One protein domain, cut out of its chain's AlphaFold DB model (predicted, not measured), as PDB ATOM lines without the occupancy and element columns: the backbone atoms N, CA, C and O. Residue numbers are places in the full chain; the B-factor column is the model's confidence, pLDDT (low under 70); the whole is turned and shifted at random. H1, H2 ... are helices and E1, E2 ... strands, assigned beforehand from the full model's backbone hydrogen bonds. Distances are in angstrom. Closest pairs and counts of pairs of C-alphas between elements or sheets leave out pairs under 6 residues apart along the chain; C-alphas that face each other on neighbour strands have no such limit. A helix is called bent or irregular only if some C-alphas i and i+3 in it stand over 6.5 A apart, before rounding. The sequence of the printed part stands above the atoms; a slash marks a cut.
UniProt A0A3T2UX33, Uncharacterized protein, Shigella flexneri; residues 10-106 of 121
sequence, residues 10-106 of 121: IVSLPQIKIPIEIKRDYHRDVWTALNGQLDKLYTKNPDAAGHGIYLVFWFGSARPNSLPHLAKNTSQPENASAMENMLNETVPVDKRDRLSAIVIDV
ATOM      1  N   ILE A  10     -11.380  -1.455  45.747       89.31
ATOM      2  CA  ILE A  10     -10.273  -2.278  45.243       89.31
ATOM      3  C   ILE A  10      -9.324  -2.560  46.406       89.31
ATOM      4  O   ILE A  10      -8.688  -1.643  46.925       89.31
ATOM      5  N   VAL A  11      -9.175  -3.830  46.777       89.62
ATOM      6  CA  VAL A  11      -8.125  -4.262  47.708       89.62
ATOM      7  C   VAL A  11      -6.868  -4.549  46.895       89.62
ATOM      8  O   VAL A  11      -6.904  -5.355  45.970       89.62
ATOM      9  N   SER A  12      -5.761  -3.873  47.206       89.25
ATOM     10  CA  SER A  12      -4.494  -4.035  46.482       89.25
ATOM     11  C   SER A  12      -3.426  -4.639  47.385       89.25
ATOM     12  O   SER A  12      -3.113  -4.097  48.442       89.25
ATOM     13  N   LEU A  13      -2.845  -5.738  46.927       83.25
ATOM     14  CA  LEU A  13      -1.665  -6.400  47.469       83.25
ATOM     15  C   LEU A  13      -0.569  -6.379  46.386       83.25
ATOM     16  O   LEU A  13      -0.866  -6.096  45.218       83.25
ATOM     17  N   PRO A  14       0.704  -6.667  46.711       85.69
ATOM     18  CA  PRO A  14       1.727  -6.827  45.682       85.69
ATOM     19  C   PRO A  14       1.264  -7.842  44.625       85.69
ATOM     20  O   PRO A  14       0.977  -8.987  44.959       85.69
ATOM     21  N   GLN A  15       1.169  -7.399  43.366       79.50
ATOM     22  CA  GLN A  15       0.775  -8.203  42.194       79.50
ATOM     23  C   GLN A  15      -0.669  -8.742  42.194       79.50
ATOM     24  O   GLN A  15      -1.028  -9.482  41.283       79.50
ATOM     25  N   ILE A  16      -1.508  -8.371  43.170       82.19
ATOM     26  CA  ILE A  16      -2.890  -8.857  43.278       82.19
ATOM     27  C   ILE A  16      -3.833  -7.682  43.533       82.19
ATOM     28  O   ILE A  16      -3.632  -6.893  44.458       82.19
ATOM     29  N   LYS A  17      -4.906  -7.584  42.748       87.56
ATOM     30  CA  LYS A  17      -6.005  -6.635  42.960       87.56
ATOM     31  C   LYS A  17      -7.322  -7.378  43.072       87.56
ATOM     32  O   LYS A  17      -7.723  -8.059  42.141       87.56
ATOM     33  N   ILE A  18      -8.031  -7.202  44.178       89.69
ATOM     34  CA  ILE A  18      -9.335  -7.827  44.395       89.69
ATOM     35  C   ILE A  18     -10.404  -6.734  44.321       89.69
ATOM     36  O   ILE A  18     -10.529  -5.940  45.260       89.69
ATOM     37  N   PRO A  19     -11.151  -6.639  43.207       90.94
ATOM     38  CA  PRO A  19     -12.310  -5.772  43.130       90.94
ATOM     39  C   PRO A  19     -13.445  -6.288  44.008       90.94
ATOM     40  O   PRO A  19     -13.721  -7.488  44.053       90.94
ATOM     41  N   ILE A  20     -14.118  -5.353  44.673       91.94
ATOM     42  CA  ILE A  20     -15.332  -5.594  45.437       91.94
ATOM     43  C   ILE A  20     -16.425  -4.689  44.882       91.94
ATOM     44  O   ILE A  20     -16.278  -3.466  44.855       91.94
ATOM     45  N   GLU A  21     -17.514  -5.305  44.438       93.25
ATOM     46  CA  GLU A  21     -18.728  -4.611  44.012       93.25
ATOM     47  C   GLU A  21     -19.780  -4.769  45.106       93.25
ATOM     48  O   GLU A  21     -20.000  -5.879  45.594       93.25
ATOM     49  N   ILE A  22     -20.431  -3.672  45.485       94.88
ATOM     50  CA  ILE A  22     -21.333  -3.612  46.628       94.88
ATOM     51  C   ILE A  22     -22.747  -3.299  46.151       94.88
ATOM     52  O   ILE A  22     -22.988  -2.356  45.392       94.88
ATOM     53  N   LYS A  23     -23.731  -4.056  46.639       95.38
ATOM     54  CA  LYS A  23     -25.154  -3.750  46.450       95.38
ATOM     55  C   LYS A  23     -25.929  -3.859  47.756       95.38
ATOM     56  O   LYS A  23     -25.498  -4.436  48.746       95.38
ATOM     57  N   ARG A  24     -27.120  -3.274  47.735       95.62
ATOM     58  CA  ARG A  24     -28.163  -3.546  48.726       95.62
ATOM     59  C   ARG A  24     -28.989  -4.722  48.223       95.62
ATOM     60  O   ARG A  24     -29.162  -4.863  47.012       95.62
ATOM     61  N   ASP A  25     -29.518  -5.522  49.128       94.75
ATOM     62  CA  ASP A  25     -30.397  -6.655  48.823       94.75
ATOM     63  C   ASP A  25     -31.629  -6.286  47.968       94.75
ATOM     64  O   ASP A  25     -32.018  -7.050  47.090       94.75
ATOM     65  N   TYR A  26     -32.197  -5.087  48.132       93.81
ATOM     66  CA  TYR A  26     -33.294  -4.567  47.293       93.81
ATOM     67  C   TYR A  26     -32.840  -3.794  46.041       93.81
ATOM     68  O   TYR A  26     -33.641  -3.115  45.394       93.81
ATOM     69  N   HIS A  27     -31.555  -3.826  45.680       94.81
ATOM     70  CA  HIS A  27     -31.085  -3.146  44.474       94.81
ATOM     71  C   HIS A  27     -31.585  -3.865  43.213       94.81
ATOM     72  O   HIS A  27     -31.393  -5.066  43.077       94.81
ATOM     73  N   ARG A  28     -32.140  -3.131  42.237       92.12
ATOM     74  CA  ARG A  28     -32.711  -3.689  40.985       92.12
ATOM     75  C   ARG A  28     -31.828  -4.712  40.259       92.12
ATOM     76  O   ARG A  28     -32.339  -5.662  39.679       92.12
ATOM     77  N   ASP A  29     -30.515  -4.518  40.312       91.56
ATOM     78  CA  ASP A  29     -29.530  -5.347  39.610       91.56
ATOM     79  C   ASP A  29     -28.816  -6.351  40.540       91.56
ATOM     80  O   ASP A  29     -27.788  -6.905  40.160       91.56
ATOM     81  N   VAL A  30     -29.312  -6.584  41.764       93.56
ATOM     82  CA  VAL A  30     -28.609  -7.394  42.782       93.56
ATOM     83  C   VAL A  30     -28.294  -8.820  42.315       93.56
ATOM     84  O   VAL A  30     -27.267  -9.380  42.683       93.56
ATOM     85  N   TRP A  31     -29.139  -9.383  41.453       93.25
ATOM     86  CA  TRP A  31     -28.982 -10.734  40.913       93.25
ATOM     87  C   TRP A  31     -28.069 -10.811  39.688       93.25
ATOM     88  O   TRP A  31     -27.590 -11.882  39.332       93.25
ATOM     89  N   THR A  32     -27.838  -9.688  39.006       90.00
ATOM     90  CA  THR A  32     -27.091  -9.653  37.741       90.00
ATOM     91  C   THR A  32     -25.734  -8.979  37.879       90.00
ATOM     92  O   THR A  32     -24.861  -9.212  37.044       90.00
ATOM     93  N   ALA A  33     -25.517  -8.170  38.921       86.19
ATOM     94  CA  ALA A  33     -24.302  -7.382  39.093       86.19
ATOM     95  C   ALA A  33     -23.038  -8.233  39.294       86.19
ATOM     96  O   ALA A  33     -21.990  -7.853  38.779       86.19
ATOM     97  N   LEU A  34     -23.127  -9.406  39.928       85.44
ATOM     98  CA  LEU A  34     -21.979 -10.309  40.090       85.44
ATOM     99  C   LEU A  34     -21.403 -10.720  38.724       85.44
ATOM    100  O   LEU A  34     -20.263 -10.413  38.385       85.44
ATOM    101  N   ASN A  35     -22.219 -11.358  37.887       81.69
ATOM    102  CA  ASN A  35     -21.776 -11.846  36.577       81.69
ATOM    103  C   ASN A  35     -21.702 -10.732  35.514       81.69
ATOM    104  O   ASN A  35     -21.019 -10.849  34.498       81.69
ATOM    105  N   GLY A  36     -22.468  -9.657  35.693       80.00
ATOM    106  CA  GLY A  36     -22.624  -8.584  34.715       80.00
ATOM    107  C   GLY A  36     -21.666  -7.415  34.911       80.00
ATOM    108  O   GLY A  36     -21.192  -6.860  33.921       80.00
ATOM    109  N   GLN A  37     -21.395  -7.033  36.158       79.06
ATOM    110  CA  GLN A  37     -20.563  -5.880  36.505       79.06
ATOM    111  C   GLN A  37     -19.204  -6.356  37.021       79.06
ATOM    112  O   GLN A  37     -18.199  -6.079  36.371       79.06
ATOM    113  N   LEU A  38     -19.170  -7.145  38.098       79.25
ATOM    114  CA  LEU A  38     -17.918  -7.586  38.719       79.25
ATOM    115  C   LEU A  38     -17.066  -8.440  37.761       79.25
ATOM    116  O   LEU A  38     -15.949  -8.056  37.414       79.25
ATOM    117  N   ASP A  39     -17.621  -9.544  37.260       75.69
ATOM    118  CA  ASP A  39     -16.917 -10.474  36.369       75.69
ATOM    119  C   ASP A  39     -16.576  -9.859  34.996       75.69
ATOM    120  O   ASP A  39     -15.457  -9.949  34.493       75.69
ATOM    121  N   LYS A  40     -17.525  -9.177  34.349       73.06
ATOM    122  CA  LYS A  40     -17.291  -8.687  32.977       73.06
ATOM    123  C   LYS A  40     -16.423  -7.438  32.897       73.06
ATOM    124  O   LYS A  40     -15.812  -7.237  31.838       73.06
ATOM    125  N   LEU A  41     -16.416  -6.593  33.931       69.38
ATOM    126  CA  LEU A  41     -15.749  -5.290  33.890       69.38
ATOM    127  C   LEU A  41     -14.425  -5.280  34.651       69.38
ATOM    128  O   LEU A  41     -13.486  -4.645  34.174       69.38
ATOM    129  N   TYR A  42     -14.323  -5.979  35.787       64.44
ATOM    130  CA  TYR A  42     -13.208  -5.762  36.715       64.44
ATOM    131  C   TYR A  42     -12.232  -6.930  36.812       64.44
ATOM    132  O   TYR A  42     -11.026  -6.701  36.894       64.44
ATOM    133  N   THR A  43     -12.700  -8.172  36.699       62.91
ATOM    134  CA  THR A  43     -11.808  -9.340  36.803       62.91
ATOM    135  C   THR A  43     -10.945  -9.581  35.557       62.91
ATOM    136  O   THR A  43     -10.004 -10.371  35.597       62.91
ATOM    137  N   LYS A  44     -11.213  -8.848  34.465       67.06
ATOM    138  CA  LYS A  44     -10.397  -8.825  33.236       67.06
ATOM    139  C   LYS A  44      -9.073  -8.078  33.382       67.06
ATOM    140  O   LYS A  44      -8.235  -8.166  32.486       67.06
ATOM    141  N   ASN A  45      -8.890  -7.313  34.457       66.88
ATOM    142  CA  ASN A  45      -7.592  -6.727  34.757       66.88
ATOM    143  C   ASN A  45      -6.587  -7.869  35.016       66.88
ATOM    144  O   ASN A  45      -6.889  -8.727  35.849       66.88
ATOM    145  N   PRO A  46      -5.414  -7.901  34.349       66.88
ATOM    146  CA  PRO A  46      -4.393  -8.920  34.597       66.88
ATOM    147  C   PRO A  46      -4.043  -9.077  36.081       66.88
ATOM    148  O   PRO A  46      -3.906 -10.202  36.552       66.88
ATOM    149  N   ASP A  47      -4.013  -7.969  36.830       72.88
ATOM    150  CA  ASP A  47      -3.707  -7.961  38.266       72.88
ATOM    151  C   ASP A  47      -4.821  -8.586  39.126       72.88
ATOM    152  O   ASP A  47      -4.586  -8.946  40.276       72.88
ATOM    153  N   ALA A  48      -6.049  -8.688  38.604       72.81
ATOM    154  CA  ALA A  48      -7.162  -9.341  39.293       72.81
ATOM    155  C   ALA A  48      -7.219 -10.847  39.023       72.81
ATOM    156  O   ALA A  48      -7.772 -11.599  39.823       72.81
ATOM    157  N   ALA A  49      -6.635 -11.313  37.914       80.62
ATOM    158  CA  ALA A  49      -6.546 -12.729  37.551       80.62
ATOM    159  C   ALA A  49      -7.888 -13.502  37.612       80.62
ATOM    160  O   ALA A  49      -7.909 -14.716  37.834       80.62
ATOM    161  N   GLY A  50      -9.022 -12.825  37.407       81.75
ATOM    162  CA  GLY A  50     -10.349 -13.436  37.534       81.75
ATOM    163  C   GLY A  50     -11.007 -13.308  38.917       81.75
ATOM    164  O   GLY A  50     -12.179 -13.650  39.031       81.75
ATOM    165  N   HIS A  51     -10.301 -12.824  39.944       87.94
ATOM    166  CA  HIS A  51     -10.792 -12.768  41.323       87.94
ATOM    167  C   HIS A  51     -11.664 -11.545  41.585       87.94
ATOM    168  O   HIS A  51     -11.402 -10.459  41.066       87.94
ATOM    169  N   GLY A  52     -12.674 -11.710  42.436       91.62
ATOM    170  CA  GLY A  52     -13.533 -10.618  42.871       91.62
ATOM    171  C   GLY A  52     -14.518 -11.043  43.953       91.62
ATOM    172  O   GLY A  52     -14.911 -12.207  44.030       91.62
ATOM    173  N   ILE A  53     -14.933 -10.080  44.772       93.69
ATOM    174  CA  ILE A  53     -15.935 -10.285  45.821       93.69
ATOM    175  C   ILE A  53     -17.188  -9.492  45.463       93.69
ATOM    176  O   ILE A  53     -17.124  -8.300  45.163       93.69
ATOM    177  N   TYR A  54     -18.339 -10.147  45.507       95.69
ATOM    178  CA  TYR A  54     -19.622  -9.472  45.412       95.69
ATOM    179  C   TYR A  54     -20.230  -9.346  46.801       95.69
ATOM    180  O   TYR A  54     -20.585 -10.348  47.412       95.69
ATOM    181  N   LEU A  55     -20.331  -8.123  47.307       96.88
ATOM    182  CA  LEU A  55     -20.826  -7.857  48.648       96.88
ATOM    183  C   LEU A  55     -22.268  -7.350  48.590       96.88
ATOM    184  O   LEU A  55     -22.568  -6.372  47.905       96.88
ATOM    185  N   VAL A  56     -23.159  -7.971  49.356       97.12
ATOM    186  CA  VAL A  56     -24.534  -7.491  49.518       97.12
ATOM    187  C   VAL A  56     -24.816  -7.174  50.977       97.12
ATOM    188  O   VAL A  56     -24.566  -7.986  51.859       97.12
ATOM    189  N   PHE A  57     -25.374  -5.995  51.234       96.88
ATOM    190  CA  PHE A  57     -25.934  -5.663  52.540       96.88
ATOM    191  C   PHE A  57     -27.402  -6.080  52.604       96.88
ATOM    192  O   PHE A  57     -28.217  -5.613  51.800       96.88
ATOM    193  N   TRP A  58     -27.719  -6.947  53.563       96.06
ATOM    194  CA  TRP A  58     -29.066  -7.433  53.837       96.06
ATOM    195  C   TRP A  58     -29.745  -6.578  54.905       96.06
ATOM    196  O   TRP A  58     -29.289  -6.507  56.039       96.06
ATOM    197  N   PHE A  59     -30.851  -5.935  54.546       93.62
ATOM    198  CA  PHE A  59     -31.607  -5.026  55.412       93.62
ATOM    199  C   PHE A  59     -32.868  -5.668  56.006       93.62
ATOM    200  O   PHE A  59     -33.549  -5.039  56.815       93.62
ATOM    201  N   GLY A  60     -33.201  -6.905  55.626       89.56
ATOM    202  CA  GLY A  60     -34.332  -7.640  56.195       89.56
ATOM    203  C   GLY A  60     -35.661  -6.879  56.112       89.56
ATOM    204  O   GLY A  60     -36.042  -6.343  55.073       89.56
ATOM    205  N   SER A  61     -36.398  -6.816  57.216       85.62
ATOM    206  CA  SER A  61     -37.676  -6.093  57.295       85.62
ATOM    207  C   SER A  61     -37.533  -4.564  57.230       85.62
ATOM    208  O   SER A  61     -38.500  -3.882  56.904       85.62
ATOM    209  N   ALA A  62     -36.334  -4.014  57.456       84.75
ATOM    210  CA  ALA A  62     -36.064  -2.572  57.419       84.75
ATOM    211  C   ALA A  62     -35.880  -2.007  55.993       84.75
ATOM    212  O   ALA A  62     -35.549  -0.832  55.812       84.75
ATOM    213  N   ARG A  63     -36.065  -2.834  54.955       87.88
ATOM    214  CA  ARG A  63     -35.943  -2.426  53.552       87.88
ATOM    215  C   ARG A  63     -37.048  -1.443  53.136       87.88
ATOM    216  O   ARG A  63     -38.219  -1.718  53.380       87.88
ATOM    217  N   PRO A  64     -36.724  -0.372  52.387       87.00
ATOM    218  CA  PRO A  64     -37.732   0.531  51.828       87.00
ATOM    219  C   PRO A  64     -38.466  -0.058  50.613       87.00
ATOM    220  O   PRO A  64     -39.541   0.416  50.264       87.00
ATOM    221  N   ASN A  65     -37.878  -1.056  49.943       88.25
ATOM    222  CA  ASN A  65     -38.409  -1.665  48.724       88.25
ATOM    223  C   ASN A  65     -38.384  -3.194  48.828       88.25
ATOM    224  O   ASN A  65     -37.516  -3.765  49.492       88.25
ATOM    225  N   SER A  66     -39.298  -3.853  48.116       88.06
ATOM    226  CA  SER A  66     -39.301  -5.311  47.972       88.06
ATOM    227  C   SER A  66     -38.052  -5.810  47.247       88.06
ATOM    228  O   SER A  66     -37.464  -5.104  46.422       88.06
ATOM    229  N   LEU A  67     -37.672  -7.058  47.520       90.88
ATOM    230  CA  LEU A  67     -36.577  -7.698  46.804       90.88
ATOM    231  C   LEU A  67     -36.945  -7.874  45.322       90.88
ATOM    232  O   LEU A  67     -38.073  -8.277  45.012       90.88
ATOM    233  N   PRO A  68     -36.011  -7.614  44.393       89.50
ATOM    234  CA  PRO A  68     -36.195  -8.004  43.003       89.50
ATOM    235  C   PRO A  68     -36.264  -9.531  42.893       89.50
ATOM    236  O   PRO A  68     -35.662 -10.257  43.683       89.50
ATOM    237  N   HIS A  69     -36.964 -10.037  41.882       85.44
ATOM    238  CA  HIS A  69     -37.003 -11.473  41.609       85.44
ATOM    239  C   HIS A  69     -35.778 -11.905  40.799       85.44
ATOM    240  O   HIS A  69     -35.450 -11.271  39.797       85.44
ATOM    241  N   LEU A  70     -35.147 -13.008  41.209       81.44
ATOM    242  CA  LEU A  70     -34.055 -13.640  40.464       81.44
ATOM    243  C   LEU A  70     -34.547 -14.169  39.106       81.44
ATOM    244  O   LEU A  70     -33.978 -13.856  38.063       81.44
ATOM    245  N   ALA A  71     -35.643 -14.927  39.112       78.44
ATOM    246  CA  ALA A  71     -36.372 -15.348  37.923       78.44
ATOM    247  C   ALA A  71     -37.876 -15.426  38.227       78.44
ATOM    248  O   ALA A  71     -38.303 -15.386  39.387       78.44
ATOM    249  N   LYS A  72     -38.702 -15.526  37.176       67.75
ATOM    250  CA  LYS A  72     -40.142 -15.762  37.349       67.75
ATOM    251  C   LYS A  72     -40.328 -17.068  38.134       67.75
ATOM    252  O   LYS A  72     -39.834 -18.103  37.702       67.75
ATOM    253  N   ASN A  73     -41.062 -17.001  39.245       67.69
ATOM    254  CA  ASN A  73     -41.395 -18.123  40.139       67.69
ATOM    255  C   ASN A  73     -40.262 -18.671  41.029       67.69
ATOM    256  O   ASN A  73     -40.415 -19.753  41.586       67.69
ATOM    257  N   THR A  74     -39.153 -17.951  41.215       77.31
ATOM    258  CA  THR A  74     -38.170 -18.313  42.254       77.31
ATOM    259  C   THR A  74     -38.620 -17.786  43.619       77.31
ATOM    260  O   THR A  74     -39.075 -16.640  43.712       77.31
ATOM    261  N   SER A  75     -38.483 -18.602  44.669       83.56
ATOM    262  CA  SER A  75     -38.670 -18.163  46.054       83.56
ATOM    263  C   SER A  75     -37.702 -17.028  46.384       83.56
ATOM    264  O   SER A  75     -36.557 -17.017  45.933       83.56
ATOM    265  N   GLN A  76     -38.172 -16.036  47.141       88.50
ATOM    266  CA  GLN A  76     -37.287 -14.984  47.633       88.50
ATOM    267  C   GLN A  76     -36.452 -15.519  48.801       88.50
ATOM    268  O   GLN A  76     -36.948 -16.358  49.555       88.50
ATOM    269  N   PRO A  77     -35.202 -15.052  48.968       92.56
ATOM    270  CA  PRO A  77     -34.425 -15.403  50.146       92.56
ATOM    271  C   PRO A  77     -35.127 -14.880  51.402       92.56
ATOM    272  O   PRO A  77     -35.605 -13.747  51.428       92.56
ATOM    273  N   GLU A  78     -35.182 -15.702  52.445       91.12
ATOM    274  CA  GLU A  78     -35.834 -15.345  53.714       91.12
ATOM    275  C   GLU A  78     -34.883 -14.614  54.674       91.12
ATOM    276  O   GLU A  78     -35.321 -13.846  55.527       91.12
ATOM    277  N   ASN A  79     -33.573 -14.817  54.520       93.25
ATOM    278  CA  ASN A  79     -32.521 -14.241  55.356       93.25
ATOM    279  C   ASN A  79     -31.222 -14.027  54.553       93.25
ATOM    280  O   ASN A  79     -31.106 -14.468  53.405       93.25
ATOM    281  N   ALA A  80     -30.240 -13.359  55.169       95.31
ATOM    282  CA  ALA A  80     -28.947 -13.050  54.555       95.31
ATOM    283  C   ALA A  80     -28.215 -14.299  54.026       95.31
ATOM    284  O   ALA A  80     -27.736 -14.295  52.894       95.31
ATOM    285  N   SER A  81     -28.195 -15.392  54.798       95.88
ATOM    286  CA  SER A  81     -27.528 -16.644  54.407       95.88
ATOM    287  C   SER A  81     -28.208 -17.316  53.210       95.88
ATOM    288  O   SER A  81     -27.536 -17.755  52.278       95.88
ATOM    289  N   ALA A  82     -29.544 -17.334  53.171       94.88
ATOM    290  CA  ALA A  82     -30.288 -17.826  52.015       94.88
ATOM    291  C   ALA A  82     -29.953 -17.016  50.752       94.88
ATOM    292  O   ALA A  82     -29.736 -17.596  49.688       94.88
ATOM    293  N   MET A  83     -29.851 -15.686  50.868       95.25
ATOM    294  CA  MET A  83     -29.454 -14.833  49.747       95.25
ATOM    295  C   MET A  83     -28.016 -15.105  49.293       95.25
ATOM    296  O   MET A  83     -27.763 -15.148  48.091       95.25
ATOM    297  N   GLU A  84     -27.088 -15.316  50.226       96.81
ATOM    298  CA  GLU A  84     -25.693 -15.644  49.921       96.81
ATOM    299  C   GLU A  84     -25.579 -16.941  49.121       96.81
ATOM    300  O   GLU A  84     -24.908 -16.974  48.087       96.81
ATOM    301  N   ASN A  85     -26.289 -17.985  49.552       95.12
ATOM    302  CA  ASN A  85     -26.315 -19.266  48.852       95.12
ATOM    303  C   ASN A  85     -26.869 -19.103  47.432       95.12
ATOM    304  O   ASN A  85     -26.217 -19.500  46.467       95.12
ATOM    305  N   MET A  86     -28.014 -18.428  47.289       94.75
ATOM    306  CA  MET A  86     -28.624 -18.172  45.982       94.75
ATOM    307  C   MET A  86     -27.707 -17.362  45.053       94.75
ATOM    308  O   MET A  86     -27.639 -17.635  43.857       94.75
ATOM    309  N   LEU A  87     -26.981 -16.366  45.572       94.56
ATOM    310  CA  LEU A  87     -26.027 -15.586  44.780       94.56
ATOM    311  C   LEU A  87     -24.842 -16.441  44.325       94.56
ATOM    312  O   LEU A  87     -24.482 -16.393  43.148       94.56
ATOM    313  N   ASN A  88     -24.267 -17.254  45.211       94.31
ATOM    314  CA  ASN A  88     -23.156 -18.143  44.863       94.31
ATOM    315  C   ASN A  88     -23.577 -19.248  43.875       94.31
ATOM    316  O   ASN A  88     -22.789 -19.635  43.009       94.31
ATOM    317  N   GLU A  89     -24.830 -19.709  43.912       92.94
ATOM    318  CA  GLU A  89     -25.376 -20.639  42.916       92.94
ATOM    319  C   GLU A  89     -25.419 -20.041  41.502       92.94
ATOM    320  O   GLU A  89     -25.224 -20.769  40.525       92.94
ATOM    321  N   THR A  90     -25.601 -18.719  41.383       90.62
ATOM    322  CA  THR A  90     -25.606 -18.017  40.086       90.62
ATOM    323  C   THR A  90     -24.216 -17.888  39.459       90.62
ATOM    324  O   THR A  90     -24.105 -17.510  38.290       90.62
ATOM    325  N   VAL A  91     -23.150 -18.185  40.209       90.00
ATOM    326  CA  VAL A  91     -21.772 -18.124  39.712       90.00
ATOM    327  C   VAL A  91     -21.503 -19.330  38.801       90.00
ATOM    328  O   VAL A  91     -21.694 -20.478  39.237       90.00
ATOM    329  N   PRO A  92     -21.036 -19.108  37.554       87.94
ATOM    330  CA  PRO A  92     -20.624 -20.178  36.650       87.94
ATOM    331  C   PRO A  92     -19.591 -21.105  37.295       87.94
ATOM    332  O   PRO A  92     -18.691 -20.645  37.995       87.94
ATOM    333  N   VAL A  93     -19.718 -22.414  37.061       88.38
ATOM    334  CA  VAL A  93     -18.897 -23.451  37.719       88.38
ATOM    335  C   VAL A  93     -17.396 -23.206  37.539       88.38
ATOM    336  O   VAL A  93     -16.634 -23.399  38.479       88.38
ATOM    337  N   ASP A  94     -16.990 -22.719  36.368       86.50
ATOM    338  CA  ASP A  94     -15.614 -22.386  35.989       86.50
ATOM    339  C   ASP A  94     -15.028 -21.159  36.710       86.50
ATOM    340  O   ASP A  94     -13.852 -20.852  36.522       86.50
ATOM    341  N   LYS A  95     -15.836 -20.448  37.508       86.56
ATOM    342  CA  LYS A  95     -15.452 -19.206  38.198       86.56
ATOM    343  C   LYS A  95     -15.649 -19.241  39.707       86.56
ATOM    344  O   LYS A  95     -15.320 -18.264  40.378       86.56
ATOM    345  N   ARG A  96     -16.194 -20.329  40.255       88.25
ATOM    346  CA  ARG A  96     -16.498 -20.456  41.694       88.25
ATOM    347  C   ARG A  96     -15.252 -20.457  42.581       88.25
ATOM    348  O   ARG A  96     -15.354 -20.189  43.769       88.25
ATOM    349  N   ASP A  97     -14.088 -20.746  42.009       88.88
ATOM    350  CA  ASP A  97     -12.781 -20.651  42.660       88.88
ATOM    351  C   ASP A  97     -12.282 -19.202  42.804       88.88
ATOM    352  O   ASP A  97     -11.390 -18.942  43.607       88.88
ATOM    353  N   ARG A  98     -12.847 -18.249  42.046       89.94
ATOM    354  CA  ARG A  98     -12.343 -16.864  41.957       89.94
ATOM    355  C   ARG A  98     -13.369 -15.802  42.320       89.94
ATOM    356  O   ARG A  98     -12.998 -14.720  42.773       89.94
ATOM    357  N   LEU A  99     -14.644 -16.094  42.102       92.00
ATOM    358  CA  LEU A  99     -15.758 -15.215  42.412       92.00
ATOM    359  C   LEU A  99     -16.531 -15.773  43.595       92.00
ATOM    360  O   LEU A  99     -16.977 -16.919  43.566       92.00
ATOM    361  N   SER A 100     -16.737 -14.932  44.600       93.75
ATOM    362  CA  SER A 100     -17.549 -15.271  45.762       93.75
ATOM    363  C   SER A 100     -18.512 -14.136  46.077       93.75
ATOM    364  O   SER A 100     -18.138 -12.959  46.037       93.75
ATOM    365  N   ALA A 101     -19.761 -14.495  46.362       95.75
ATOM    366  CA  ALA A 101     -20.727 -13.584  46.949       95.75
ATOM    367  C   ALA A 101     -20.689 -13.705  48.474       95.75
ATOM    368  O   ALA A 101     -20.704 -14.816  49.001       95.75
ATOM    369  N   ILE A 102     -20.680 -12.563  49.155       97.12
ATOM    370  CA  ILE A 102     -20.769 -12.450  50.609       97.12
ATOM    371  C   ILE A 102     -21.962 -11.555  50.931       97.12
ATOM    372  O   ILE A 102     -22.116 -10.484  50.336       97.12
ATOM    373  N   VAL A 103     -22.800 -11.967  51.878       97.56
ATOM    374  CA  VAL A 103     -23.945 -11.179  52.338       97.56
ATOM    375  C   VAL A 103     -23.768 -10.829  53.808       97.56
ATOM    376  O   VAL A 103     -23.724 -11.700  54.671       97.56
ATOM    377  N   ILE A 104     -23.689  -9.533  54.106       96.94
ATOM    378  CA  ILE A 104     -23.611  -9.034  55.481       96.94
ATOM    379  C   ILE A 104     -25.010  -8.634  55.931       96.94
ATOM    380  O   ILE A 104     -25.628  -7.739  55.347       96.94
ATOM    381  N   ASP A 105     -25.489  -9.282  56.989       95.25
ATOM    382  CA  ASP A 105     -26.717  -8.891  57.668       95.25
ATOM    383  C   ASP A 105     -26.507  -7.579  58.434       95.25
ATOM    384  O   ASP A 105     -25.698  -7.496  59.357       95.25
ATOM    385  N   VAL A 106     -27.220  -6.542  58.005       94.31
ATOM    386  CA  VAL A 106     -27.285  -5.225  58.651       94.31
ATOM    387  C   VAL A 106     -28.722  -4.879  59.039       94.31
ATOM    388  O   VAL A 106     -29.045  -3.710  59.260       94.31
TER     389      VAL A 106
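This is residues 10 to 106 of the 121 residues of an uncharacterized protein of Shigella flexneri (UniProt A0A3T2UX33). Picture a strongly twisted, curled sheet of four strands with two short helices over one face, H1 over E2 and E3 and H2 over the edge strand E4, while no named helix covers the other face. The hairpin of E1 and E2 reaches to one end of the longest axis, and the long loop of residues 59 to 79 lies at the other. You have 97 residues printed, with two named helices and four named strands in the order E1, E2, H1, E3, H2, E4; the sheet's order is E1, E2, E3, E4, and it is mixed. The class is mixed, helices and strands, with 47 of the 97 residues in named elements, under half. The whole is compact, with a radius of gyration of the C-alphas of 13.7 A, yet elongated in outline, spanning 41 by 25 by 19 A.

Start at C-alpha 10, at (-10.273, -2.278, 45.243), where strand E1 begins; it runs to residue 13, 9.8 A from first to last C-alpha. Strand E2 follows as residues 16 to 24, and x falls from -2.890 at C-alpha 16 to -28.163 at C-alpha 24, a length of 26.4 A. Next look at residues 33 to 42, helix H1, 11.5 A long; it is neither bent nor irregular, but only just, as C-alphas 36 and 39 are 6.2 A apart. Strand E3, residues 52 to 58, is 19.3 A long. Find C-alpha 80 at (-28.947, -13.050, 54.555), where helix H2 begins; it runs to residue 89, 14.3 A away. Strand E4, residues 99 to 105, covers 19.8 A and ends with C-alpha 105 at (-26.717, -8.891, 57.668).

Begin with the sheet, whose edge strands are E1 and E4. E1 and E2 form a hairpin, antiparallel at 157 degrees, with N 11 and O 18 at 2.9 A and N 18 and O 11 at 2.8 A, within hydrogen-bond range. The pairing of E2 is staggered: its residues 16 to 19 pair with E1 and its residues 20 to 24 with E3. E2 and E3 are parallel at 23 degrees; look for N 55 and O 21, 2.8 A apart. E3 and E4 are parallel at 21 degrees, with N 102 and O 54 at 2.8 A. From edge to edge the strands' lines turn by 61 degrees. H1 and H2 are on the same face, giving two layers, helices on one face of a sheet. H1, at a height over the sheet of 9.0 A, is over E3 and only just over E2, where 3 of its C-alphas fall; it runs slantwise to the strands, at 34 degrees to E3 on the local plane. Its closest C-alphas to E3 are those of Leu 34 and Tyr 54, 5.9 A apart. H2, at a height of 7.3 A, is over E4 and runs along the strands, at 7 degrees to E4 on the local plane; the closest C-alphas are those of Glu 84 and Val 103, 5.4 A apart. H1 and H2 are only just apart, their closest C-alphas at 8.1 A. E2, H1, E3 and E3, H2, E4 are strand-helix-strand units, two parallel neighbour strands with a helix between, each with a right-handed crossover. In H2 every O i to N i+4 pair is within hydrogen-bond range, in H1 4 of 6.

The two C-alphas farthest apart are those of Pro 14 and Asn 73, at 44.9 A. The printed part has no cut, and the link from E3 to H2, 21 residues, is long. The mean pLDDT of the printed part is 87.5; look for values under 70 at residues 41 to 46 and 72 to 73.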